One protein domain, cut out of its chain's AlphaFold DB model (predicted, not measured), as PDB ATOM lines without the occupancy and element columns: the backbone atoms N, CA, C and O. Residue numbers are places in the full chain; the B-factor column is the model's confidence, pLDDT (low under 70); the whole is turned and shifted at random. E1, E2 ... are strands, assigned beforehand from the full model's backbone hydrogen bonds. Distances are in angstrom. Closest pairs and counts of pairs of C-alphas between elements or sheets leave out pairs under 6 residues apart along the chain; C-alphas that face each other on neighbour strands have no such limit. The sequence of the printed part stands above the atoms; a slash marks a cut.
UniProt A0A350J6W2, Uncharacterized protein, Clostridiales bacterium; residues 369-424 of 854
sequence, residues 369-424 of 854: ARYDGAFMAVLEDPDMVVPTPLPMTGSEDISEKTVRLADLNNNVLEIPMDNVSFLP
ATOM      1  N   ALA A 369     157.849 130.755 149.109       91.06
ATOM      2  CA  ALA A 369     157.283 129.955 150.179       91.06
ATOM      3  C   ALA A 369     157.980 128.593 150.270       91.06
ATOM      4  O   ALA A 369     158.468 128.060 149.273       91.06
ATOM      5  N   ARG A 370     157.990 128.009 151.467       89.75
ATOM      6  CA  ARG A 370     158.360 126.624 151.729       89.75
ATOM      7  C   ARG A 370     157.127 125.869 152.210       89.75
ATOM      8  O   ARG A 370     156.486 126.278 153.176       89.75
ATOM      9  N   TYR A 371     156.815 124.773 151.528       90.12
ATOM     10  CA  TYR A 371     155.694 123.891 151.844       90.12
ATOM     11  C   TYR A 371     156.102 122.444 151.562       90.12
ATOM     12  O   TYR A 371     156.657 122.159 150.502       90.12
ATOM     13  N   ASP A 372     155.886 121.551 152.532       87.19
ATOM     14  CA  ASP A 372     156.266 120.127 152.460       87.19
ATOM     15  C   ASP A 372     157.726 119.903 152.000       87.19
ATOM     16  O   ASP A 372     158.048 119.070 151.155       87.19
ATOM     17  N   GLY A 373     158.636 120.740 152.512       84.56
ATOM     18  CA  GLY A 373     160.063 120.693 152.191       84.56
ATOM     19  C   GLY A 373     160.466 121.284 150.832       84.56
ATOM     20  O   GLY A 373     161.666 121.442 150.611       84.56
ATOM     21  N   ALA A 374     159.521 121.666 149.968       91.56
ATOM     22  CA  ALA A 374     159.779 122.232 148.643       91.56
ATOM     23  C   ALA A 374     159.701 123.768 148.622       91.56
ATOM     24  O   ALA A 374     158.955 124.372 149.395       91.56
ATOM     25  N   PHE A 375     160.457 124.391 147.713       95.25
ATOM     26  CA  PHE A 375     160.336 125.816 147.399       95.25
ATOM     27  C   PHE A 375     159.217 126.050 146.388       95.25
ATOM     28  O   PHE A 375     159.112 125.329 145.395       95.25
ATOM     29  N   MET A 376     158.413 127.076 146.642       95.94
ATOM     30  CA  MET A 376     157.190 127.368 145.908       95.94
ATOM     31  C   MET A 376     157.159 128.835 145.481       95.94
ATOM     32  O   MET A 376     157.511 129.722 146.269       95.94
ATOM     33  N   ALA A 377     156.693 129.086 144.258       96.06
ATOM     34  CA  ALA A 377     156.403 130.433 143.785       96.06
ATOM     35  C   ALA A 377     155.069 130.905 144.366       96.06
ATOM     36  O   ALA A 377     154.070 130.190 144.289       96.06
ATOM     37  N   VAL A 378     155.043 132.100 144.948       93.62
ATOM     38  CA  VAL A 378     153.820 132.718 145.475       93.62
ATOM     39  C   VAL A 378     153.174 133.531 144.355       93.62
ATOM     40  O   VAL A 378     153.808 134.430 143.808       93.62
ATOM     41  N   LEU A 379     151.939 133.188 143.987       91.88
ATOM     42  CA  LEU A 379     151.302 133.677 142.754       91.88
ATOM     43  C   LEU A 379     150.591 135.025 142.899       91.88
ATOM     44  O   LEU A 379     150.330 135.714 141.911       91.88
ATOM     45  N   GLU A 380     150.235 135.371 144.128       82.69
ATOM     46  CA  GLU A 380     149.478 136.565 144.478       82.69
ATOM     47  C   GLU A 380     150.138 137.199 145.694       82.69
ATOM     48  O   GLU A 380     150.593 136.481 146.588       82.69
ATOM     49  N   ASP A 381     150.190 138.532 145.728       70.31
ATOM     50  CA  ASP A 381     150.594 139.226 146.943       70.31
ATOM     51  C   ASP A 381     149.591 138.845 148.034       70.31
ATOM     52  O   ASP A 381     148.392 139.097 147.871       70.31
ATOM     53  N   PRO A 382     150.030 138.202 149.127       61.28
ATOM     54  CA  PRO A 382     149.132 138.008 150.243       61.28
ATOM     55  C   PRO A 382     148.703 139.401 150.722       61.28
ATOM     56  O   PRO A 382     149.554 140.273 150.881       61.28
ATOM     57  N   ASP A 383     147.402 139.622 150.943       52.88
ATOM     58  CA  ASP A 383     146.840 140.847 151.549       52.88
ATOM     59  C   ASP A 383     147.274 140.963 153.032       52.88
ATOM     60  O   ASP A 383     146.441 140.993 153.943       52.88
ATOM     61  N   MET A 384     148.583 140.901 153.296       52.25
ATOM     62  CA  MET A 384     149.207 140.732 154.601       52.25
ATOM     63  C   MET A 384     150.702 141.070 154.579       52.25
ATOM     64  O   MET A 384     151.423 140.761 153.632       52.25
ATOM     65  N   VAL A 385     151.188 141.612 155.698       48.28
ATOM     66  CA  VAL A 385     152.621 141.668 156.010       48.28
ATOM     67  C   VAL A 385     153.113 140.228 156.167       48.28
ATOM     68  O   VAL A 385     152.669 139.518 157.068       48.28
ATOM     69  N   VAL A 386     154.015 139.780 155.289       46.34
ATOM     70  CA  VAL A 386     154.718 138.500 155.465       46.34
ATOM     71  C   VAL A 386     155.340 138.508 156.866       46.34
ATOM     72  O   VAL A 386     156.058 139.469 157.157       46.34
ATOM     73  N   PRO A 387     155.063 137.514 157.738       37.50
ATOM     74  CA  PRO A 387     155.415 137.586 159.152       37.50
ATOM     75  C   PRO A 387     156.909 137.869 159.341       37.50
ATOM     76  O   PRO A 387     157.764 137.001 159.186       37.50
ATOM     77  N   THR A 388     157.223 139.120 159.658       37.19
ATOM     78  CA  THR A 388     158.476 139.509 160.294       37.19
ATOM     79  C   THR A 388     158.237 139.384 161.797       37.19
ATOM     80  O   THR A 388     157.115 139.588 162.249       37.19
ATOM     81  N   PRO A 389     159.230 138.973 162.593       31.30
ATOM     82  CA  PRO A 389     159.029 138.392 163.926       31.30
ATOM     83  C   PRO A 389     158.718 139.426 165.020       31.30
ATOM     84  O   PRO A 389     158.991 139.181 166.192       31.30
ATOM     85  N   LEU A 390     158.181 140.592 164.673       33.94
ATOM     86  CA  LEU A 390     157.538 141.446 165.661       33.94
ATOM     87  C   LEU A 390     156.048 141.099 165.667       33.94
ATOM     88  O   LEU A 390     155.479 140.852 164.602       33.94
ATOM     89  N   PRO A 391     155.401 141.035 166.842       35.47
ATOM     90  CA  PRO A 391     153.990 140.705 166.903       35.47
ATOM     91  C   PRO A 391     153.202 141.739 166.099       35.47
ATOM     92  O   PRO A 391     153.339 142.947 166.297       35.47
ATOM     93  N   MET A 392     152.379 141.224 165.188       33.06
ATOM     94  CA  MET A 392     151.324 141.967 164.518       33.06
ATOM     95  C   MET A 392     150.542 142.763 165.570       33.06
ATOM     96  O   MET A 392     149.962 142.195 166.498       33.06
ATOM     97  N   THR A 393     150.514 144.085 165.429       30.23
ATOM     98  CA  THR A 393     149.518 144.919 166.093       30.23
ATOM     99  C   THR A 393     148.175 144.636 165.433       30.23
ATOM    100  O   THR A 393     147.825 145.209 164.408       30.23
ATOM    101  N   GLY A 394     147.418 143.710 166.012       36.31
ATOM    102  CA  GLY A 394     146.065 143.404 165.569       36.31
ATOM    103  C   GLY A 394     145.858 141.923 165.299       36.31
ATOM    104  O   GLY A 394     146.534 141.300 164.489       36.31
ATOM    105  N   SER A 395     144.872 141.386 166.001       38.47
ATOM    106  CA  SER A 395     144.303 140.051 165.896       38.47
ATOM    107  C   SER A 395     143.641 139.775 164.534       38.47
ATOM    108  O   SER A 395     142.431 139.547 164.483       38.47
ATOM    109  N   GLU A 396     144.364 139.819 163.415       42.09
ATOM    110  CA  GLU A 396     143.882 139.088 162.240       42.09
ATOM    111  C   GLU A 396     144.278 137.625 162.415       42.09
ATOM    112  O   GLU A 396     145.451 137.264 162.350       42.09
ATOM    113  N   ASP A 397     143.279 136.796 162.716       47.97
ATOM    114  CA  ASP A 397     143.407 135.346 162.726       47.97
ATOM    115  C   ASP A 397     143.737 134.891 161.296       47.97
ATOM    116  O   ASP A 397     142.866 134.745 160.438       47.97
ATOM    117  N   ILE A 398     145.033 134.768 161.004       51.84
ATOM    118  CA  ILE A 398     145.539 134.360 159.689       51.84
ATOM    119  C   ILE A 398     145.157 132.914 159.340       51.84
ATOM    120  O   ILE A 398     145.278 132.540 158.173       51.84
ATOM    121  N   SER A 399     144.623 132.145 160.300       54.00
ATOM    122  CA  SER A 399     144.263 130.737 160.118       54.00
ATOM    123  C   SER A 399     143.147 130.492 159.105       54.00
ATOM    124  O   SER A 399     143.070 129.412 158.512       54.00
ATOM    125  N   GLU A 400     142.318 131.503 158.824       59.69
ATOM    126  CA  GLU A 400     141.290 131.425 157.781       59.69
ATOM    127  C   GLU A 400     141.799 131.827 156.383       59.69
ATOM    128  O   GLU A 400     141.088 131.628 155.394       59.69
ATOM    129  N   LYS A 401     143.017 132.377 156.259       75.81
ATOM    130  CA  LYS A 401     143.564 132.839 154.973       75.81
ATOM    131  C   LYS A 401     144.344 131.737 154.261       75.81
ATOM    132  O   LYS A 401     145.097 130.970 154.860       75.81
ATOM    133  N   THR A 402     144.209 131.691 152.940       83.94
ATOM    134  CA  THR A 402     144.948 130.775 152.064       83.94
ATOM    135  C   THR A 402     145.887 131.531 151.136       83.94
ATOM    136  O   THR A 402     145.593 132.651 150.726       83.94
ATOM    137  N   VAL A 403     146.986 130.893 150.741       87.81
ATOM    138  CA  VAL A 403     147.927 131.399 149.737       87.81
ATOM    139  C   VAL A 403     147.977 130.464 148.530       87.81
ATOM    140  O   VAL A 403     147.975 129.237 148.673       87.81
ATOM    141  N   ARG A 404     148.017 131.050 147.327       93.81
ATOM    142  CA  ARG A 404     148.170 130.317 146.065       93.81
ATOM    143  C   ARG A 404     149.646 130.160 145.715       93.81
ATOM    144  O   ARG A 404     150.365 131.148 145.568       93.81
ATOM    145  N   LEU A 405     150.077 128.913 145.561       94.62
ATOM    146  CA  LEU A 405     151.467 128.518 145.357       94.62
ATOM    147  C   LEU A 405     151.622 127.697 144.073       94.62
ATOM    148  O   LEU A 405     150.766 126.859 143.795       94.62
ATOM    149  N   ALA A 406     152.713 127.875 143.330       96.31
ATOM    150  CA  ALA A 406     153.104 126.990 142.229       96.31
ATOM    151  C   ALA A 406     154.366 126.182 142.563       96.31
ATOM    152  O   ALA A 406     155.316 126.716 143.142       96.31
ATOM    153  N   ASP A 407     154.362 124.895 142.203       95.44
ATOM    154  CA  ASP A 407     155.504 123.983 142.356       95.44
ATOM    155  C   ASP A 407     156.375 123.891 141.083       95.44
ATOM    156  O   ASP A 407     156.059 124.456 140.039       95.44
ATOM    157  N   LEU A 408     157.459 123.108 141.157       94.50
ATOM    158  CA  LEU A 408     158.390 122.830 140.048       94.50
ATOM    159  C   LEU A 408     157.745 122.136 138.826       94.50
ATOM    160  O   LEU A 408     158.335 122.095 137.749       94.50
ATOM    161  N   ASN A 409     156.558 121.549 138.984       93.44
ATOM    162  CA  ASN A 409     155.809 120.900 137.907       93.44
ATOM    163  C   ASN A 409     154.678 121.795 137.368       93.44
ATOM    164  O   ASN A 409     153.849 121.315 136.589       93.44
ATOM    165  N   ASN A 410     154.632 123.068 137.775       90.19
ATOM    166  CA  ASN A 410     153.581 124.041 137.476       90.19
ATOM    167  C   ASN A 410     152.199 123.662 138.038       90.19
ATOM    168  O   ASN A 410     151.172 124.124 137.530       90.19
ATOM    169  N   ASN A 411     152.134 122.818 139.073       94.62
ATOM    170  CA  ASN A 411     150.885 122.579 139.789       94.62
ATOM    171  C   ASN A 411     150.592 123.775 140.692       94.62
ATOM    172  O   ASN A 411     151.449 124.185 141.471       94.62
ATOM    173  N   VAL A 412     149.361 124.286 140.628       96.12
ATOM    174  CA  VAL A 412     148.896 125.361 141.508       96.12
ATOM    175  C   VAL A 412     148.135 124.771 142.689       96.12
ATOM    176  O   VAL A 412     147.172 124.025 142.501       96.12
ATOM    177  N   LEU A 413     148.561 125.125 143.896       93.88
ATOM    178  CA  LEU A 413     147.998 124.694 145.171       93.88
ATOM    179  C   LEU A 413     147.460 125.902 145.942       93.88
ATOM    180  O   LEU A 413     148.019 126.991 145.860       93.88
ATOM    181  N   GLU A 414     146.397 125.699 146.712       93.19
ATOM    182  CA  GLU A 414     145.839 126.692 147.631       93.19
ATOM    183  C   GLU A 414     145.951 126.128 149.045       93.19
ATOM    184  O   GLU A 414     145.366 125.087 149.351       93.19
ATOM    185  N   ILE A 415     146.786 126.758 149.871       88.06
ATOM    186  CA  ILE A 415     147.226 126.214 151.159       88.06
ATOM    187  C   ILE A 415     146.893 127.215 152.272       88.06
ATOM    188  O   ILE A 415     147.140 128.406 152.076       88.06
ATOM    189  N   PRO A 416     146.374 126.779 153.438       83.69
ATOM    190  CA  PRO A 416     146.230 127.653 154.604       83.69
ATOM    191  C   PRO A 416     147.575 128.273 154.994       83.69
ATOM    192  O   PRO A 416     148.577 127.554 155.045       83.69
ATOM    193  N   MET A 417     147.609 129.580 155.258       77.19
ATOM    194  CA  MET A 417     148.857 130.321 155.495       77.19
ATOM    195  C   MET A 417     149.695 129.734 156.637       77.19
ATOM    196  O   MET A 417     150.914 129.678 156.520       77.19
ATOM    197  N   ASP A 418     149.056 129.203 157.677       76.31
ATOM    198  CA  ASP A 418     149.692 128.606 158.862       76.31
ATOM    199  C   ASP A 418     150.580 127.396 158.537       76.31
ATOM    200  O   ASP A 418     151.470 127.033 159.304       76.31
ATOM    201  N   ASN A 419     150.332 126.754 157.392       80.62
ATOM    202  CA  ASN A 419     151.092 125.596 156.928       80.62
ATOM    203  C   ASN A 419     152.270 125.985 156.024       80.62
ATOM    204  O   ASN A 419     152.961 125.103 155.513       80.62
ATOM    205  N   VAL A 420     152.472 127.279 155.766       82.12
ATOM    206  CA  VAL A 420     153.456 127.794 154.814       82.12
ATOM    207  C   VAL A 420     154.455 128.685 155.539       82.12
ATOM    208  O   VAL A 420     154.090 129.558 156.319       82.12
ATOM    209  N   SER A 421     155.741 128.501 155.253       84.81
ATOM    210  CA  SER A 421     156.792 129.405 155.734       84.81
ATOM    211  C   SER A 421     157.312 130.258 154.586       84.81
ATOM    212  O   SER A 421     157.667 129.725 153.541       84.81
ATOM    213  N   PHE A 422     157.400 131.572 154.761       84.88
ATOM    214  CA  PHE A 422     157.949 132.470 153.742       84.88
ATOM    215  C   PHE A 422     159.435 132.736 153.989       84.88
ATOM    216  O   PHE A 422     159.870 132.859 155.134       84.88
ATOM    217  N   LEU A 423     160.224 132.839 152.919       84.31
ATOM    218  CA  LEU A 423     161.632 133.206 153.031       84.31
ATOM    219  C   LEU A 423     161.781 134.734 153.206       84.31
ATOM    220  O   LEU A 423     161.125 135.496 152.491       84.31
ATOM    221  N   PRO A 424     162.684 135.205 154.087       79.19
ATOM    222  CA  PRO A 424     162.950 136.629 154.288       79.19
ATOM    223  C   PRO A 424     163.920 137.152 153.212       79.19
ATOM    224  O   PRO A 424     165.131 137.230 153.433       79.19
TER     225      PRO A 424
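This is residues 369 to 424 of the 854 residues of an uncharacterized protein of Clostridiales bacterium (UniProt A0A350J6W2). With little regular structure, this is a small, strongly twisted sheet of four short strands, curled like part of a barrel, and a long loop whose residues 389 to 395 stick out. The 56 printed residues hold no named helix; E1, E2, E3 and E4 form a meander, each the antiparallel neighbour of the one before. It is all strand, with 18 residues in named elements, compact (radius of gyration of the C-alphas 11.6 A), spanning 38 by 21 by 18 A.

E1, residues 369 to 371, 6.5 A, begins at C-alpha 369 (157.283, 129.955, 150.179). E2 is residues 374 to 378, 12.5 A; E3, 402 to 406, 13.3 A. E4, 412 to 416, 13.6 A, ends at C-alpha 416 (146.230, 127.653, 154.604).

In hairpin E1 and E2, N 369 and O 376 are 3.0 A apart, within hydrogen-bond range; in hairpin E2 and E3, N 406 and O 377, 2.8 A; in hairpin E3 and E4, N 405 and O 413, 2.8 A. Edge strands E1 and E4 are apart. Residues 369 to 370 pair antiparallel with 421 to 422.

The farthest C-alphas, Thr 393 and Asn 409, are 37.6 A apart. The printed part has no cut. The E2 to E3 link, 23 residues, is long. Residues 382 to 400 have pLDDT under 70.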